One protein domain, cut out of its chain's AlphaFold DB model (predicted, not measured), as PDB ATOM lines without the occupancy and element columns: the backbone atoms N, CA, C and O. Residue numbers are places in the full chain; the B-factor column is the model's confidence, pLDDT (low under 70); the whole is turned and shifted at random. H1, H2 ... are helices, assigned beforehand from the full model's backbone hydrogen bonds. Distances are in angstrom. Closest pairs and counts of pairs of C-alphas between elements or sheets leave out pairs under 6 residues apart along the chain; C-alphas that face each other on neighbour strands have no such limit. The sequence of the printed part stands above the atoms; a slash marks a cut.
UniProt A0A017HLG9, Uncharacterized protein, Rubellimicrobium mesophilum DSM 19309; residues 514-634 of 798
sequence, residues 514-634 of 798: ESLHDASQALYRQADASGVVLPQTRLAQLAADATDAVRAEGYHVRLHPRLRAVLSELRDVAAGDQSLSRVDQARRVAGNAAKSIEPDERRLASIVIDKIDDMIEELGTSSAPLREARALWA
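This is residues 514 to 634 of the 798 residues of an uncharacterized protein of Rubellimicrobium mesophilum DSM 19309 (UniProt A0A017HLG9). Four helices, H2 to H5, form an up-and-down bundle, each running against the one before; H1 and H6 pair side by side, running opposite ways, and this pair makes a V with the bundle, meeting it near one end, where residues 524 to 528 of H1 touch residues 580 to 581 of H4. The 121 printed residues hold six named helices, H1 to H6, and no named strand: all helix. The whole is compact, radius of gyration of the C-alphas 14.5 A, spanning 39 by 34 by 20 A.

H5 is residues 599 to 617, 27.0 A from first to last C-alpha; H4 580 to 593; H3 561 to 573; H2 536 to 552, 24.0 A. H1, 514 to 529, begins at C-alpha (107.383, 218.934, 117.840); H6, 620 to 634, ends at (118.560, 224.835, 114.726).

H5 and H4, a hairpin, touch at a shallow tilt of 16 degrees, closest C-alphas Ala 590 and Ala 605, 5.6 A. H1 and H6 touch, closest Ser 520 and Ala 629, 4.6 A. Every O i to N i+4 pair is within hydrogen-bond range in H1 to H5, 8 of 11 in H6.

The printed part has no cut or long link; no printed residue is under 70 in pLDDT.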
ATOM      1  N   GLU A 514     108.529 218.976 118.752       85.44
ATOM      2  CA  GLU A 514     107.383 218.934 117.840       85.44
ATOM      3  C   GLU A 514     106.760 220.321 117.598       85.44
ATOM      4  O   GLU A 514     106.582 220.728 116.451       85.44
ATOM      5  N   SER A 515     106.535 221.123 118.645       85.25
ATOM      6  CA  SER A 515     106.005 222.486 118.472       85.25
ATOM      7  C   SER A 515     106.956 223.396 117.677       85.25
ATOM      8  O   SER A 515     106.523 224.193 116.840       85.25
ATOM      9  N   LEU A 516     108.271 223.261 117.896       86.62
ATOM     10  CA  LEU A 516     109.292 224.013 117.163       86.62
ATOM     11  C   LEU A 516     109.407 223.544 115.711       86.62
ATOM     12  O   LEU A 516     109.657 224.362 114.821       86.62
ATOM     13  N   HIS A 517     109.218 222.248 115.475       88.25
ATOM     14  CA  HIS A 517     109.154 221.664 114.146       88.25
ATOM     15  C   HIS A 517     107.981 222.243 113.355       88.25
ATOM     16  O   HIS A 517     108.185 222.764 112.256       88.25
ATOM     17  N   ASP A 518     106.777 222.241 113.927       88.94
ATOM     18  CA  ASP A 518     105.574 222.752 113.268       88.94
ATOM     19  C   ASP A 518     105.655 224.257 112.999       88.94
ATOM     20  O   ASP A 518     105.312 224.716 111.903       88.94
ATOM     21  N   ALA A 519     106.193 225.024 113.952       86.31
ATOM     22  CA  ALA A 519     106.473 226.445 113.767       86.31
ATOM     23  C   ALA A 519     107.501 226.681 112.644       86.31
ATOM     24  O   ALA A 519     107.298 227.537 111.780       86.31
ATOM     25  N   SER A 520     108.578 225.887 112.598       87.81
ATOM     26  CA  SER A 520     109.572 225.948 111.521       87.81
ATOM     27  C   SER A 520     108.940 225.615 110.164       87.81
ATOM     28  O   SER A 520     109.133 226.357 109.201       87.81
ATOM     29  N   GLN A 521     108.115 224.564 110.079       90.06
ATOM     30  CA  GLN A 521     107.389 224.210 108.856       90.06
ATOM     31  C   GLN A 521     106.436 225.315 108.396       90.06
ATOM     32  O   GLN A 521     106.337 225.579 107.196       90.06
ATOM     33  N   ALA A 522     105.738 225.972 109.322       89.75
ATOM     34  CA  ALA A 522     104.868 227.096 109.000       89.75
ATOM     35  C   ALA A 522     105.656 228.266 108.389       89.75
ATOM     36  O   ALA A 522     105.227 228.813 107.374       89.75
ATOM     37  N   LEU A 523     106.834 228.588 108.932       88.12
ATOM     38  CA  LEU A 523     107.712 229.623 108.379       88.12
ATOM     39  C   LEU A 523     108.304 229.237 107.018       88.12
ATOM     40  O   LEU A 523     108.407 230.097 106.149       88.12
ATOM     41  N   TYR A 524     108.633 227.961 106.780       86.94
ATOM     42  CA  TYR A 524     109.019 227.498 105.440       86.94
ATOM     43  C   TYR A 524     107.875 227.670 104.436       86.94
ATOM     44  O   TYR A 524     108.088 228.212 103.354       86.94
ATOM     45  N   ARG A 525     106.642 227.298 104.812       90.75
ATOM     46  CA  ARG A 525     105.456 227.536 103.974       90.75
ATOM     47  C   ARG A 525     105.222 229.024 103.724       90.75
ATOM     48  O   ARG A 525     104.839 229.396 102.622       90.75
ATOM     49  N   GLN A 526     105.467 229.877 104.718       88.62
ATOM     50  CA  GLN A 526     105.377 231.329 104.563       88.62
ATOM     51  C   GLN A 526     106.474 231.877 103.640       88.62
ATOM     52  O   GLN A 526     106.196 232.746 102.816       88.62
ATOM     53  N   ALA A 527     107.702 231.361 103.745       87.75
ATOM     54  CA  ALA A 527     108.796 231.702 102.845       87.75
ATOM     55  C   ALA A 527     108.457 231.314 101.399       87.75
ATOM     56  O   ALA A 527     108.672 232.112 100.494       87.75
ATOM     57  N   ASP A 528     107.846 230.151 101.178       87.81
ATOM     58  CA  ASP A 528     107.376 229.739  99.851       87.81
ATOM     59  C   ASP A 528     106.201 230.592  99.355       87.81
ATOM     60  O   ASP A 528     106.186 231.034  98.205       87.81
ATOM     61  N   ALA A 529     105.244 230.895 100.233       89.50
ATOM     62  CA  ALA A 529     104.091 231.737  99.916       89.50
ATOM     63  C   ALA A 529     104.462 233.204  99.649       89.50
ATOM     64  O   ALA A 529     103.682 233.924  99.029       89.50
ATOM     65  N   SER A 530     105.649 233.653 100.078       88.81
ATOM     66  CA  SER A 530     106.146 235.002  99.784       88.81
ATOM     67  C   SER A 530     106.358 235.250  98.286       88.81
ATOM     68  O   SER A 530     106.500 236.398  97.873       88.81
ATOM     69  N   GLY A 531     106.385 234.185  97.473       89.12
ATOM     70  CA  GLY A 531     106.596 234.281  96.032       89.12
ATOM     71  C   GLY A 531     108.009 234.727  95.660       89.12
ATOM     72  O   GLY A 531     108.240 235.109  94.515       89.12
ATOM     73  N   VAL A 532     108.963 234.694  96.601       92.69
ATOM     74  CA  VAL A 532     110.369 234.980  96.309       92.69
ATOM     75  C   VAL A 532     110.928 233.845  95.456       92.69
ATOM     76  O   VAL A 532     111.241 232.754  95.939       92.69
ATOM     77  N   VAL A 533     111.041 234.129  94.164       95.06
ATOM     78  CA  VAL A 533     111.652 233.258  93.166       95.06
ATOM     79  C   VAL A 533     113.067 233.756  92.894       95.06
ATOM     80  O   VAL A 533     113.290 234.939  92.631       95.06
ATOM     81  N   LEU A 534     114.038 232.854  92.993       95.56
ATOM     82  CA  LEU A 534     115.426 233.114  92.650       95.56
ATOM     83  C   LEU A 534     115.615 232.939  91.143       95.56
ATOM     84  O   LEU A 534     115.316 231.858  90.629       95.56
ATOM     85  N   PRO A 535     116.123 233.968  90.443       97.25
ATOM     86  CA  PRO A 535     116.302 233.896  89.004       97.25
ATOM     87  C   PRO A 535     117.373 232.864  88.655       97.25
ATOM     88  O   PRO A 535     118.419 232.796  89.315       97.25
ATOM     89  N   GLN A 536     117.143 232.124  87.572       97.56
ATOM     90  CA  GLN A 536     118.044 231.096  87.052       97.56
ATOM     91  C   GLN A 536     119.495 231.583  86.980       97.56
ATOM     92  O   GLN A 536     120.403 230.876  87.401       97.56
ATOM     93  N   THR A 537     119.728 232.811  86.505       97.75
ATOM     94  CA  THR A 537     121.073 233.392  86.376       97.75
ATOM     95  C   THR A 537     121.832 233.425  87.703       97.75
ATOM     96  O   THR A 537     123.018 233.108  87.743       97.75
ATOM     97  N   ARG A 538     121.157 233.762  88.811       97.50
ATOM     98  CA  ARG A 538     121.783 233.790  90.142       97.50
ATOM     99  C   ARG A 538     122.069 232.374  90.644       97.50
ATOM    100  O   ARG A 538     123.127 232.134  91.212       97.50
ATOM    101  N   LEU A 539     121.155 231.435  90.404       98.00
ATOM    102  CA  LEU A 539     121.342 230.032  90.784       98.00
ATOM    103  C   LEU A 539     122.453 229.358  89.967       98.00
ATOM    104  O   LEU A 539     123.228 228.575  90.509       98.00
ATOM    105  N   ALA A 540     122.574 229.700  88.684       97.94
ATOM    106  CA  ALA A 540     123.667 229.268  87.823       97.94
ATOM    107  C   ALA A 540     125.015 229.802  88.321       97.94
ATOM    108  O   ALA A 540     125.973 229.032  88.385       97.94
ATOM    109  N   GLN A 541     125.065 231.070  88.745       98.00
ATOM    110  CA  GLN A 541     126.255 231.647  89.368       98.00
ATOM    111  C   GLN A 541     126.616 230.916  90.669       98.00
ATOM    112  O   GLN A 541     127.748 230.466  90.811       98.00
ATOM    113  N   LEU A 542     125.645 230.682  91.560       98.06
ATOM    114  CA  LEU A 542     125.848 229.892  92.780       98.06
ATOM    115  C   LEU A 542     126.418 228.497  92.476       98.06
ATOM    116  O   LEU A 542     127.368 228.055  93.122       98.06
ATOM    117  N   ALA A 543     125.832 227.778  91.513       98.31
ATOM    118  CA  ALA A 543     126.268 226.430  91.160       98.31
ATOM    119  C   ALA A 543     127.684 226.416  90.556       98.31
ATOM    120  O   ALA A 543     128.452 225.488  90.835       98.31
ATOM    121  N   ALA A 544     128.033 227.431  89.758       98.25
ATOM    122  CA  ALA A 544     129.377 227.622  89.221       98.25
ATOM    123  C   ALA A 544     130.380 227.916  90.346       98.25
ATOM    124  O   ALA A 544     131.326 227.149  90.518       98.25
ATOM    125  N   ASP A 545     130.107 228.918  91.186       98.25
ATOM    126  CA  ASP A 545     130.980 229.330  92.290       98.25
ATOM    127  C   ASP A 545     131.204 228.199  93.298       98.25
ATOM    128  O   ASP A 545     132.330 227.960  93.735       98.25
ATOM    129  N   ALA A 546     130.151 227.454  93.644       98.12
ATOM    130  CA  ALA A 546     130.261 226.290  94.514       98.12
ATOM    131  C   ALA A 546     131.102 225.177  93.871       98.12
ATOM    132  O   ALA A 546     131.933 224.570  94.547       98.12
ATOM    133  N   THR A 547     130.916 224.913  92.571       98.31
ATOM    134  CA  THR A 547     131.693 223.901  91.836       98.31
ATOM    135  C   THR A 547     133.169 224.287  91.748       98.31
ATOM    136  O   THR A 547     134.034 223.432  91.949       98.31
ATOM    137  N   ASP A 548     133.466 225.549  91.460       98.44
ATOM    138  CA  ASP A 548     134.833 226.029  91.301       98.44
ATOM    139  C   ASP A 548     135.554 226.114  92.648       98.44
ATOM    140  O   ASP A 548     136.699 225.667  92.744       98.44
ATOM    141  N   ALA A 549     134.864 226.533  93.715       98.06
ATOM    142  CA  ALA A 549     135.408 226.521  95.071       98.06
ATOM    143  C   ALA A 549     135.808 225.105  95.517       98.06
ATOM    144  O   ALA A 549     136.923 224.896  95.988       98.06
ATOM    145  N   VAL A 550     134.949 224.096  95.318       98.38
ATOM    146  CA  VAL A 550     135.317 222.723  95.707       98.38
ATOM    147  C   VAL A 550     136.377 222.112  94.790       98.38
ATOM    148  O   VAL A 550     137.172 221.298  95.254       98.38
ATOM    149  N   ARG A 551     136.430 222.486  93.502       98.12
ATOM    150  CA  ARG A 551     137.497 222.053  92.578       98.12
ATOM    151  C   ARG A 551     138.854 222.621  92.968       98.12
ATOM    152  O   ARG A 551     139.818 221.861  92.983       98.12
ATOM    153  N   ALA A 552     138.916 223.910  93.304       98.12
ATOM    154  CA  ALA A 552     140.129 224.555  93.803       98.12
ATOM    155  C   ALA A 552     140.668 223.851  95.061       98.12
ATOM    156  O   ALA A 552     141.874 223.768  95.265       98.12
ATOM    157  N   GLU A 553     139.766 223.270  95.849       98.06
ATOM    158  CA  GLU A 553     140.057 222.562  97.093       98.06
ATOM    159  C   GLU A 553     140.266 221.046  96.928       98.06
ATOM    160  O   GLU A 553     140.354 220.331  97.927       98.06
ATOM    161  N   GLY A 554     140.357 220.538  95.693       97.62
ATOM    162  CA  GLY A 554     140.701 219.137  95.414       97.62
ATOM    163  C   GLY A 554     139.522 218.201  95.126       97.62
ATOM    164  O   GLY A 554     139.681 216.979  95.164       97.62
ATOM    165  N   TYR A 555     138.330 218.717  94.807       98.25
ATOM    166  CA  TYR A 555     137.200 217.863  94.432       98.25
ATOM    167  C   TYR A 555     137.509 216.971  93.221       98.25
ATOM    168  O   TYR A 555     137.769 217.450  92.117       98.25
ATOM    169  N   HIS A 556     137.345 215.657  93.404       97.88
ATOM    170  CA  HIS A 556     137.399 214.685  92.323       97.88
ATOM    171  C   HIS A 556     136.127 213.832  92.268       97.88
ATOM    172  O   HIS A 556     135.746 213.177  93.239       97.88
ATOM    173  N   VAL A 557     135.498 213.759  91.090       97.44
ATOM    174  CA  VAL A 557     134.192 213.099  90.882       97.44
ATOM    175  C   VAL A 557     134.160 211.621  91.294       97.44
ATOM    176  O   VAL A 557     133.109 211.108  91.672       97.44
ATOM    177  N   ARG A 558     135.305 210.927  91.213       97.44
ATOM    178  CA  ARG A 558     135.431 209.514  91.610       97.44
ATOM    179  C   ARG A 558     135.712 209.323  93.102       97.44
ATOM    180  O   ARG A 558     135.386 208.267  93.622       97.44
ATOM    181  N   LEU A 559     136.327 210.311  93.755       97.56
ATOM    182  CA  LEU A 559     136.717 210.222  95.167       97.56
ATOM    183  C   LEU A 559     135.620 210.761  96.094       97.56
ATOM    184  O   LEU A 559     135.512 210.314  97.228       97.56
ATOM    185  N   HIS A 560     134.773 211.670  95.598       98.12
ATOM    186  CA  HIS A 560     133.746 212.360  96.388       98.12
ATOM    187  C   HIS A 560     132.329 212.110  95.830       98.12
ATOM    188  O   HIS A 560     131.706 213.012  95.254       98.12
ATOM    189  N   PRO A 561     131.805 210.872  95.930       97.81
ATOM    190  CA  PRO A 561     130.537 210.491  95.314       97.81
ATOM    191  C   PRO A 561     129.305 211.171  95.932       97.81
ATOM    192  O   PRO A 561     128.326 211.393  95.216       97.81
ATOM    193  N   ARG A 562     129.321 211.519  97.227       98.00
ATOM    194  CA  ARG A 562     128.229 212.267  97.870       98.00
ATOM    195  C   ARG A 562     128.274 213.725  97.452       98.00
ATOM    196  O   ARG A 562     127.230 214.275  97.118       98.00
ATOM    197  N   LEU A 563     129.462 214.328  97.388       98.19
ATOM    198  CA  LEU A 563     129.588 215.696  96.885       98.19
ATOM    199  C   LEU A 563     129.164 215.796  95.416       98.19
ATOM    200  O   LEU A 563     128.518 216.763  95.028       98.19
ATOM    201  N   ARG A 564     129.425 214.762  94.608       98.31
ATOM    202  CA  ARG A 564     128.891 214.679  93.243       98.31
ATOM    203  C   ARG A 564     127.364 214.785  93.212       98.31
ATOM    204  O   ARG A 564     126.840 215.483  92.351       98.31
ATOM    205  N   ALA A 565     126.661 214.115  94.129       97.88
ATOM    206  CA  ALA A 565     125.204 214.215  94.228       97.88
ATOM    207  C   ALA A 565     124.758 215.635  94.614       97.88
ATOM    208  O   ALA A 565     123.816 216.149  94.025       97.88
ATOM    209  N   VAL A 566     125.481 216.300  95.524       98.31
ATOM    210  CA  VAL A 566     125.228 217.705  95.900       98.31
ATOM    211  C   VAL A 566     125.394 218.648  94.709       98.31
ATOM    212  O   VAL A 566     124.530 219.479  94.455       98.31
ATOM    213  N   LEU A 567     126.493 218.524  93.962       98.25
ATOM    214  CA  LEU A 567     126.747 219.372  92.796       98.25
ATOM    215  C   LEU A 567     125.766 219.089  91.652       98.25
ATOM    216  O   LEU A 567     125.459 219.996  90.888       98.25
ATOM    217  N   SER A 568     125.280 217.850  91.522       98.19
ATOM    218  CA  SER A 568     124.197 217.520  90.587       98.19
ATOM    219  C   SER A 568     122.908 218.225  90.992       98.19
ATOM    220  O   SER A 568     122.346 218.954  90.187       98.19
ATOM    221  N   GLU A 569     122.513 218.091  92.258       98.19
ATOM    222  CA  GLU A 569     121.318 218.736  92.803       98.19
ATOM    223  C   GLU A 569     121.372 220.261  92.627       98.19
ATOM    224  O   GLU A 569     120.395 220.869  92.204       98.19
ATOM    225  N   LEU A 570     122.526 220.890  92.871       97.94
ATOM    226  CA  LEU A 570     122.698 222.326  92.632       97.94
ATOM    227  C   LEU A 570     122.551 222.719  91.161       97.94
ATOM    228  O   LEU A 570     121.990 223.774  90.880       97.94
ATOM    229  N   ARG A 571     123.026 221.895  90.220       98.12
ATOM    230  CA  ARG A 571     122.813 222.142  88.784       98.12
ATOM    231  C   ARG A 571     121.350 221.990  88.396       98.12
ATOM    232  O   ARG A 571     120.873 222.779  87.589       98.12
ATOM    233  N   ASP A 572     120.654 221.022  88.982       98.00
ATOM    234  CA  ASP A 572     119.228 220.805  88.736       98.00
ATOM    235  C   ASP A 572     118.404 221.989  89.258       98.00
ATOM    236  O   ASP A 572     117.506 222.478  88.575       98.00
ATOM    237  N   VAL A 573     118.758 222.520  90.433       97.38
ATOM    238  CA  VAL A 573     118.195 223.774  90.958       97.38
ATOM    239  C   VAL A 573     118.551 224.959  90.054       97.38
ATOM    240  O   VAL A 573     117.697 225.788  89.769       97.38
ATOM    241  N   ALA A 574     119.770 225.024  89.527       97.81
ATOM    242  CA  ALA A 574     120.201 226.090  88.623       97.81
ATOM    243  C   ALA A 574     119.619 226.016  87.197       97.81
ATOM    244  O   ALA A 574     119.873 226.910  86.389       97.81
ATOM    245  N   ALA A 575     118.852 224.976  86.857       97.75
ATOM    246  CA  ALA A 575     118.305 224.790  85.513       97.75
ATOM    247  C   ALA A 575     117.115 225.713  85.190       97.75
ATOM    248  O   ALA A 575     116.712 225.801  84.032       97.75
ATOM    249  N   GLY A 576     116.560 226.408  86.184       96.62
ATOM    250  CA  GLY A 576     115.462 227.351  85.995       96.62
ATOM    251  C   GLY A 576     115.268 228.249  87.206       96.62
ATOM    252  O   GLY A 576     116.027 228.175  88.169       96.62
ATOM    253  N   ASP A 577     114.241 229.082  87.152       97.38
ATOM    254  CA  ASP A 577     113.803 229.890  88.283       97.38
ATOM    255  C   ASP A 577     113.272 228.978  89.402       97.38
ATOM    256  O   ASP A 577     112.448 228.096  89.150       97.38
ATOM    257  N   GLN A 578     113.749 229.160  90.636       96.94
ATOM    258  CA  GLN A 578     113.391 228.283  91.760       96.94
ATOM    259  C   GLN A 578     112.922 229.058  92.982       96.94
ATOM    260  O   GLN A 578     113.353 230.180  93.234       96.94
ATOM    261  N   SER A 579     112.078 228.426  93.796       94.88
ATOM    262  CA  SER A 579     111.732 228.956  95.114       94.88
ATOM    263  C   SER A 579     112.890 228.812  96.107       94.88
ATOM    264  O   SER A 579     113.784 227.970  95.958       94.88
ATOM    265  N   LEU A 580     112.839 229.599  97.183       93.19
ATOM    266  CA  LEU A 580     113.785 229.496  98.297       93.19
ATOM    267  C   LEU A 580     113.810 228.103  98.943       93.19
ATOM    268  O   LEU A 580     114.880 227.629  99.323       93.19
ATOM    269  N   SER A 581     112.667 227.418  99.038       91.50
ATOM    270  CA  SER A 581     112.597 226.060  99.594       91.50
ATOM    271  C   SER A 581     113.355 225.033  98.754       91.50
ATOM    272  O   SER A 581     114.052 224.184  99.312       91.50
ATOM    273  N   ARG A 582     113.338 225.147  97.417       95.25
ATOM    274  CA  ARG A 582     114.133 224.259  96.550       95.25
ATOM    275  C   ARG A 582     115.638 224.450  96.775       95.25
ATOM    276  O   ARG A 582     116.385 223.473  96.815       95.25
ATOM    277  N   VAL A 583     116.085 225.688  96.991       95.88
ATOM    278  CA  VAL A 583     117.481 225.974  97.363       95.88
ATOM    279  C   VAL A 583     117.816 225.428  98.753       95.88
ATOM    280  O   VAL A 583     118.877 224.831  98.940       95.88
ATOM    281  N   ASP A 584     116.915 225.566  99.731       94.25
ATOM    282  CA  ASP A 584     117.103 224.961 101.056       94.25
ATOM    283  C   ASP A 584     117.188 223.429 100.976       94.25
ATOM    284  O   ASP A 584     117.999 222.811 101.666       94.25
ATOM    285  N   GLN A 585     116.432 222.797 100.076       95.06
ATOM    286  CA  GLN A 585     116.541 221.363  99.822       95.06
ATOM    287  C   GLN A 585     117.937 220.981  99.312       95.06
ATOM    288  O   GLN A 585     118.541 220.055  99.861       95.06
ATOM    289  N   ALA A 586     118.498 221.723  98.350       96.88
ATOM    290  CA  ALA A 586     119.878 221.513  97.903       96.88
ATOM    291  C   ALA A 586     120.884 221.687  99.057       96.88
ATOM    292  O   ALA A 586     121.797 220.872  99.225       96.88
ATOM    293  N   ARG A 587     120.663 222.676  99.934       97.00
ATOM    294  CA  ARG A 587     121.455 222.861 101.160       97.00
ATOM    295  C   ARG A 587     121.361 221.665 102.107       97.00
ATOM    296  O   ARG A 587     122.368 221.268 102.686       97.00
ATOM    297  N   ARG A 588     120.184 221.054 102.279       95.06
ATOM    298  CA  ARG A 588     120.008 219.841 103.106       95.06
ATOM    299  C   ARG A 588     120.739 218.639 102.512       95.06
ATOM    300  O   ARG A 588     121.369 217.887 103.257       95.06
ATOM    301  N   VAL A 589     120.710 218.482 101.186       97.56
ATOM    302  CA  VAL A 589     121.498 217.459 100.475       97.56
ATOM    303  C   VAL A 589     122.994 217.678 100.729       97.56
ATOM    304  O   VAL A 589     123.690 216.736 101.119       97.56
ATOM    305  N   ALA A 590     123.472 218.926 100.646       97.31
ATOM    306  CA  ALA A 590     124.834 219.301 101.037       97.31
ATOM    307  C   ALA A 590     125.128 218.994 102.517       97.31
ATOM    308  O   ALA A 590     126.159 218.404 102.839       97.31
ATOM    309  N   GLY A 591     124.185 219.278 103.417       95.19
ATOM    310  CA  GLY A 591     124.256 218.950 104.843       95.19
ATOM    311  C   GLY A 591     124.438 217.457 105.121       95.19
ATOM    312  O   GLY A 591     125.165 217.081 106.041       95.19
ATOM    313  N   ASN A 592     123.834 216.587 104.312       96.06
ATOM    314  CA  ASN A 592     124.030 215.142 104.417       96.06
ATOM    315  C   ASN A 592     125.405 214.701 103.895       96.06
ATOM    316  O   ASN A 592     126.041 213.837 104.503       96.06
ATOM    317  N   ALA A 593     125.915 215.322 102.827       96.81
ATOM    318  CA  ALA A 593     127.290 215.103 102.377       96.81
ATOM    319  C   ALA A 593     128.321 215.612 103.404       96.81
ATOM    320  O   ALA A 593     129.322 214.942 103.653       96.81
ATOM    321  N   ALA A 594     128.028 216.705 104.115       95.38
ATOM    322  CA  ALA A 594     128.851 217.217 105.216       95.38
ATOM    323  C   ALA A 594     128.916 216.268 106.433       95.38
ATOM    324  O   ALA A 594     129.753 216.445 107.320       95.38
ATOM    325  N   LYS A 595     128.080 215.220 106.466       93.56
ATOM    326  CA  LYS A 595     128.143 214.103 107.425       93.56
ATOM    327  C   LYS A 595     128.895 212.879 106.873       93.56
ATOM    328  O   LYS A 595     128.810 211.806 107.465       93.56
ATOM    329  N   SER A 596     129.601 212.997 105.742       96.19
ATOM    330  CA  SER A 596     130.425 211.913 105.185       96.19
ATOM    331  C   SER A 596     131.440 211.378 106.196       96.19
ATOM    332  O   SER A 596     131.903 212.093 107.086       96.19
ATOM    333  N   ILE A 597     131.786 210.098 106.082       95.00
ATOM    334  CA  ILE A 597     132.848 209.495 106.900       95.00
ATOM    335  C   ILE A 597     134.208 210.039 106.438       95.00
ATOM    336  O   ILE A 597     135.076 210.310 107.274       95.00
ATOM    337  N   GLU A 598     134.331 210.344 105.144       96.62
ATOM    338  CA  GLU A 598     135.536 210.905 104.545       96.62
ATOM    339  C   GLU A 598     135.745 212.370 104.960       96.62
ATOM    340  O   GLU A 598     134.869 213.212 104.732       96.62
ATOM    341  N   PRO A 599     136.882 212.714 105.601       94.94
ATOM    342  CA  PRO A 599     137.137 214.073 106.059       94.94
ATOM    343  C   PRO A 599     137.157 215.126 104.967       94.94
ATOM    344  O   PRO A 599     136.625 216.213 105.198       94.94
ATOM    345  N   ASP A 600     137.730 214.798 103.812       97.19
ATOM    346  CA  ASP A 600     137.840 215.746 102.711       97.19
ATOM    347  C   ASP A 600     136.467 216.049 102.105       97.19
ATOM    348  O   ASP A 600     136.056 217.204 102.028       97.19
ATOM    349  N   GLU A 601     135.663 215.017 101.834       97.44
ATOM    350  CA  GLU A 601     134.306 215.192 101.314       97.44
ATOM    351  C   GLU A 601     133.411 216.013 102.255       97.44
ATOM    352  O   GLU A 601     132.639 216.855 101.794       97.44
ATOM    353  N   ARG A 602     133.537 215.829 103.580       96.25
ATOM    354  CA  ARG A 602     132.815 216.672 104.548       96.25
ATOM    355  C   ARG A 602     133.191 218.140 104.426       96.25
ATOM    356  O   ARG A 602     132.305 218.989 104.463       96.25
ATOM    357  N   ARG A 603     134.496 218.421 104.357       96.81
ATOM    358  CA  ARG A 603     135.034 219.781 104.264       96.81
ATOM    359  C   ARG A 603     134.534 220.450 102.989       96.81
ATOM    360  O   ARG A 603     133.975 221.538 103.065       96.81
ATOM    361  N   LEU A 604     134.636 219.761 101.855       98.12
ATOM    362  CA  LEU A 604     134.149 220.255 100.570       98.12
ATOM    363  C   LEU A 604     132.629 220.483 100.571       98.12
ATOM    364  O   LEU A 604     132.155 221.483 100.044       98.12
ATOM    365  N   ALA A 605     131.849 219.606 101.206       97.69
ATOM    366  CA  ALA A 605     130.408 219.813 101.346       97.69
ATOM    367  C   ALA A 605     130.063 221.022 102.231       97.69
ATOM    368  O   ALA A 605     129.076 221.699 101.956       97.69
ATOM    369  N   SER A 606     130.862 221.321 103.266       96.50
ATOM    370  CA  SER A 606     130.697 222.550 104.056       96.50
ATOM    371  C   SER A 606     130.907 223.805 103.211       96.50
ATOM    372  O   SER A 606     130.068 224.689 103.284       96.50
ATOM    373  N   ILE A 607     131.906 223.826 102.321       97.69
ATOM    374  CA  ILE A 607     132.121 224.949 101.388       97.69
ATOM    375  C   ILE A 607     130.876 225.202 100.528       97.69
ATOM    376  O   ILE A 607     130.483 226.344 100.310       97.69
ATOM    377  N   VAL A 608     130.221 224.137 100.056       98.12
ATOM    378  CA  VAL A 608     128.978 224.270  99.283       98.12
ATOM    379  C   VAL A 608     127.839 224.850 100.129       98.12
ATOM    380  O   VAL A 608     127.094 225.693  99.638       98.12
ATOM    381  N   ILE A 609     127.694 224.416 101.386       97.25
ATOM    382  CA  ILE A 609     126.692 224.971 102.313       97.25
ATOM    383  C   ILE A 609     126.947 226.462 102.533       97.25
ATOM    384  O   ILE A 609     125.997 227.236 102.445       97.25
ATOM    385  N   ASP A 610     128.206 226.845 102.754       96.88
ATOM    386  CA  ASP A 610     128.603 228.234 102.980       96.88
ATOM    387  C   ASP A 610     128.225 229.101 101.769       96.88
ATOM    388  O   ASP A 610     127.563 230.117 101.932       96.88
ATOM    389  N   LYS A 611     128.486 228.637 100.536       97.94
ATOM    390  CA  LYS A 611     128.063 229.351  99.315       97.94
ATOM    391  C   LYS A 611     126.550 229.522  99.192       97.94
ATOM    392  O   LYS A 611     126.085 230.567  98.742       97.94
ATOM    393  N   ILE A 612     125.773 228.509  99.577       97.00
ATOM    394  CA  ILE A 612     124.309 228.620  99.583       97.00
ATOM    395  C   ILE A 612     123.854 229.632 100.642       97.00
ATOM    396  O   ILE A 612     122.925 230.401 100.394       97.00
ATOM    397  N   ASP A 613     124.486 229.628 101.816       95.56
ATOM    398  CA  ASP A 613     124.153 230.536 102.909       95.56
ATOM    399  C   ASP A 613     124.538 231.988 102.595       95.56
ATOM    400  O   ASP A 613     123.713 232.870 102.826       95.56
ATOM    401  N   ASP A 614     125.694 232.224 101.969       96.12
ATOM    402  CA  ASP A 614     126.128 233.542 101.488       96.12
ATOM    403  C   ASP A 614     125.086 234.149 100.534       96.12
ATOM    404  O   ASP A 614     124.591 235.253 100.762       96.12
ATOM    405  N   MET A 615     124.651 233.390  99.519       96.50
ATOM    406  CA  MET A 615     123.620 233.849  98.577       96.50
ATOM    407  C   MET A 615     122.292 234.177  99.282       96.50
ATOM    408  O   MET A 615     121.572 235.094  98.881       96.50
ATOM    409  N   ILE A 616     121.925 233.412 100.313       94.12
ATOM    410  CA  ILE A 616     120.684 233.641 101.062       94.12
ATOM    411  C   ILE A 616     120.788 234.883 101.948       94.12
ATOM    412  O   ILE A 616     119.796 235.600 102.109       94.12
ATOM    413  N   GLU A 617     121.965 235.165 102.497       91.38
ATOM    414  CA  GLU A 617     122.213 236.388 103.260       91.38
ATOM    415  C   GLU A 617     122.187 237.623 102.341       91.38
ATOM    416  O   GLU A 617     121.577 238.635 102.688       91.38
ATOM    417  N   GLU A 618     122.701 237.508 101.112       94.38
ATOM    418  CA  GLU A 618     122.631 238.557 100.079       94.38
ATOM    419  C   GLU A 618     121.194 238.929  99.657       94.38
ATOM    420  O   GLU A 618     120.969 239.986  99.063       94.38
ATOM    421  N   LEU A 619     120.189 238.097  99.963       92.25
ATOM    422  CA  LEU A 619     118.770 238.427  99.744       92.25
ATOM    423  C   LEU A 619     118.196 239.397 100.789       92.25
ATOM    424  O   LEU A 619     117.082 239.900 100.607       92.25
ATOM    425  N   GLY A 620     118.911 239.652 101.887       92.25
ATOM    426  CA  GLY A 620     118.534 240.628 102.906       92.25
ATOM    427  C   GLY A 620     117.192 240.337 103.589       92.25
ATOM    428  O   GLY A 620     117.014 239.338 104.289       92.25
ATOM    429  N   THR A 621     116.231 241.255 103.468       89.44
ATOM    430  CA  THR A 621     114.929 241.138 104.151       89.44
ATOM    431  C   THR A 621     114.037 240.066 103.536       89.44
ATOM    432  O   THR A 621     113.229 239.473 104.246       89.44
ATOM    433  N   SER A 622     114.207 239.766 102.246       86.94
ATOM    434  CA  SER A 622     113.417 238.739 101.554       86.94
ATOM    435  C   SER A 622     113.710 237.326 102.066       86.94
ATOM    436  O   SER A 622     112.865 236.445 101.946       86.94
ATOM    437  N   SER A 623     114.873 237.107 102.691       88.06
ATOM    438  CA  SER A 623     115.214 235.843 103.349       88.06
ATOM    439  C   SER A 623     114.863 235.807 104.840       88.06
ATOM    440  O   SER A 623     115.143 234.803 105.494       88.06
ATOM    441  N   ALA A 624     114.230 236.845 105.409       88.94
ATOM    442  CA  ALA A 624     113.912 236.889 106.842       88.94
ATOM    443  C   ALA A 624     113.064 235.690 107.326       88.94
ATOM    444  O   ALA A 624     113.495 235.052 108.289       88.94
ATOM    445  N   PRO A 625     111.968 235.280 106.647       87.81
ATOM    446  CA  PRO A 625     111.203 234.097 107.062       87.81
ATOM    447  C   PRO A 625     112.026 232.806 107.005       87.81
ATOM    448  O   PRO A 625     111.903 231.941 107.868       87.81
ATOM    449  N   LEU A 626     112.919 232.686 106.017       87.31
ATOM    450  CA  LEU A 626     113.803 231.530 105.876       87.31
ATOM    451  C   LEU A 626     114.867 231.492 106.985       87.31
ATOM    452  O   LEU A 626     115.160 230.427 107.528       87.31
ATOM    453  N   ARG A 627     115.435 232.648 107.351       89.38
ATOM    454  CA  ARG A 627     116.384 232.764 108.469       89.38
ATOM    455  C   ARG A 627     115.724 232.408 109.794       89.38
ATOM    456  O   ARG A 627     116.300 231.649 110.570       89.38
ATOM    457  N   GLU A 628     114.503 232.879 110.019       88.50
ATOM    458  CA  GLU A 628     113.727 232.541 111.211       88.50
ATOM    459  C   GLU A 628     113.381 231.042 111.254       88.50
ATOM    460  O   GLU A 628     113.640 230.378 112.260       88.50
ATOM    461  N   ALA A 629     112.926 230.467 110.132       88.88
ATOM    462  CA  ALA A 629     112.674 229.030 110.003       88.88
ATOM    463  C   ALA A 629     113.914 228.193 110.352       88.88
ATOM    464  O   ALA A 629     113.813 227.184 111.057       88.88
ATOM    465  N   ARG A 630     115.096 228.626 109.893       88.19
ATOM    466  CA  ARG A 630     116.387 227.980 110.174       88.19
ATOM    467  C   ARG A 630     116.819 228.128 111.624       88.19
ATOM    468  O   ARG A 630     117.342 227.167 112.182       88.19
ATOM    469  N   ALA A 631     116.597 229.286 112.239       90.19
ATOM    470  CA  ALA A 631     116.875 229.494 113.657       90.19
ATOM    471  C   ALA A 631     116.006 228.572 114.528       90.19
ATOM    472  O   ALA A 631     116.527 227.894 115.420       90.19
ATOM    473  N   LEU A 632     114.708 228.458 114.211       90.19
ATOM    474  CA  LEU A 632     113.808 227.511 114.873       90.19
ATOM    475  C   LEU A 632     114.246 226.064 114.661       90.19
ATOM    476  O   LEU A 632     114.343 225.317 115.631       90.19
ATOM    477  N   TRP A 633     114.595 225.684 113.431       88.69
ATOM    478  CA  TRP A 633     115.096 224.341 113.145       88.69
ATOM    479  C   TRP A 633     116.391 224.039 113.909       88.69
ATOM    480  O   TRP A 633     116.559 222.961 114.472       88.69
ATOM    481  N   ALA A 634     117.319 224.995 113.979       90.44
ATOM    482  CA  ALA A 634     118.560 224.835 114.726       90.44
ATOM    483  C   ALA A 634     118.303 224.662 116.229       90.44
ATOM    484  O   ALA A 634     118.983 223.856 116.866       90.44
TER     485      ALA A 634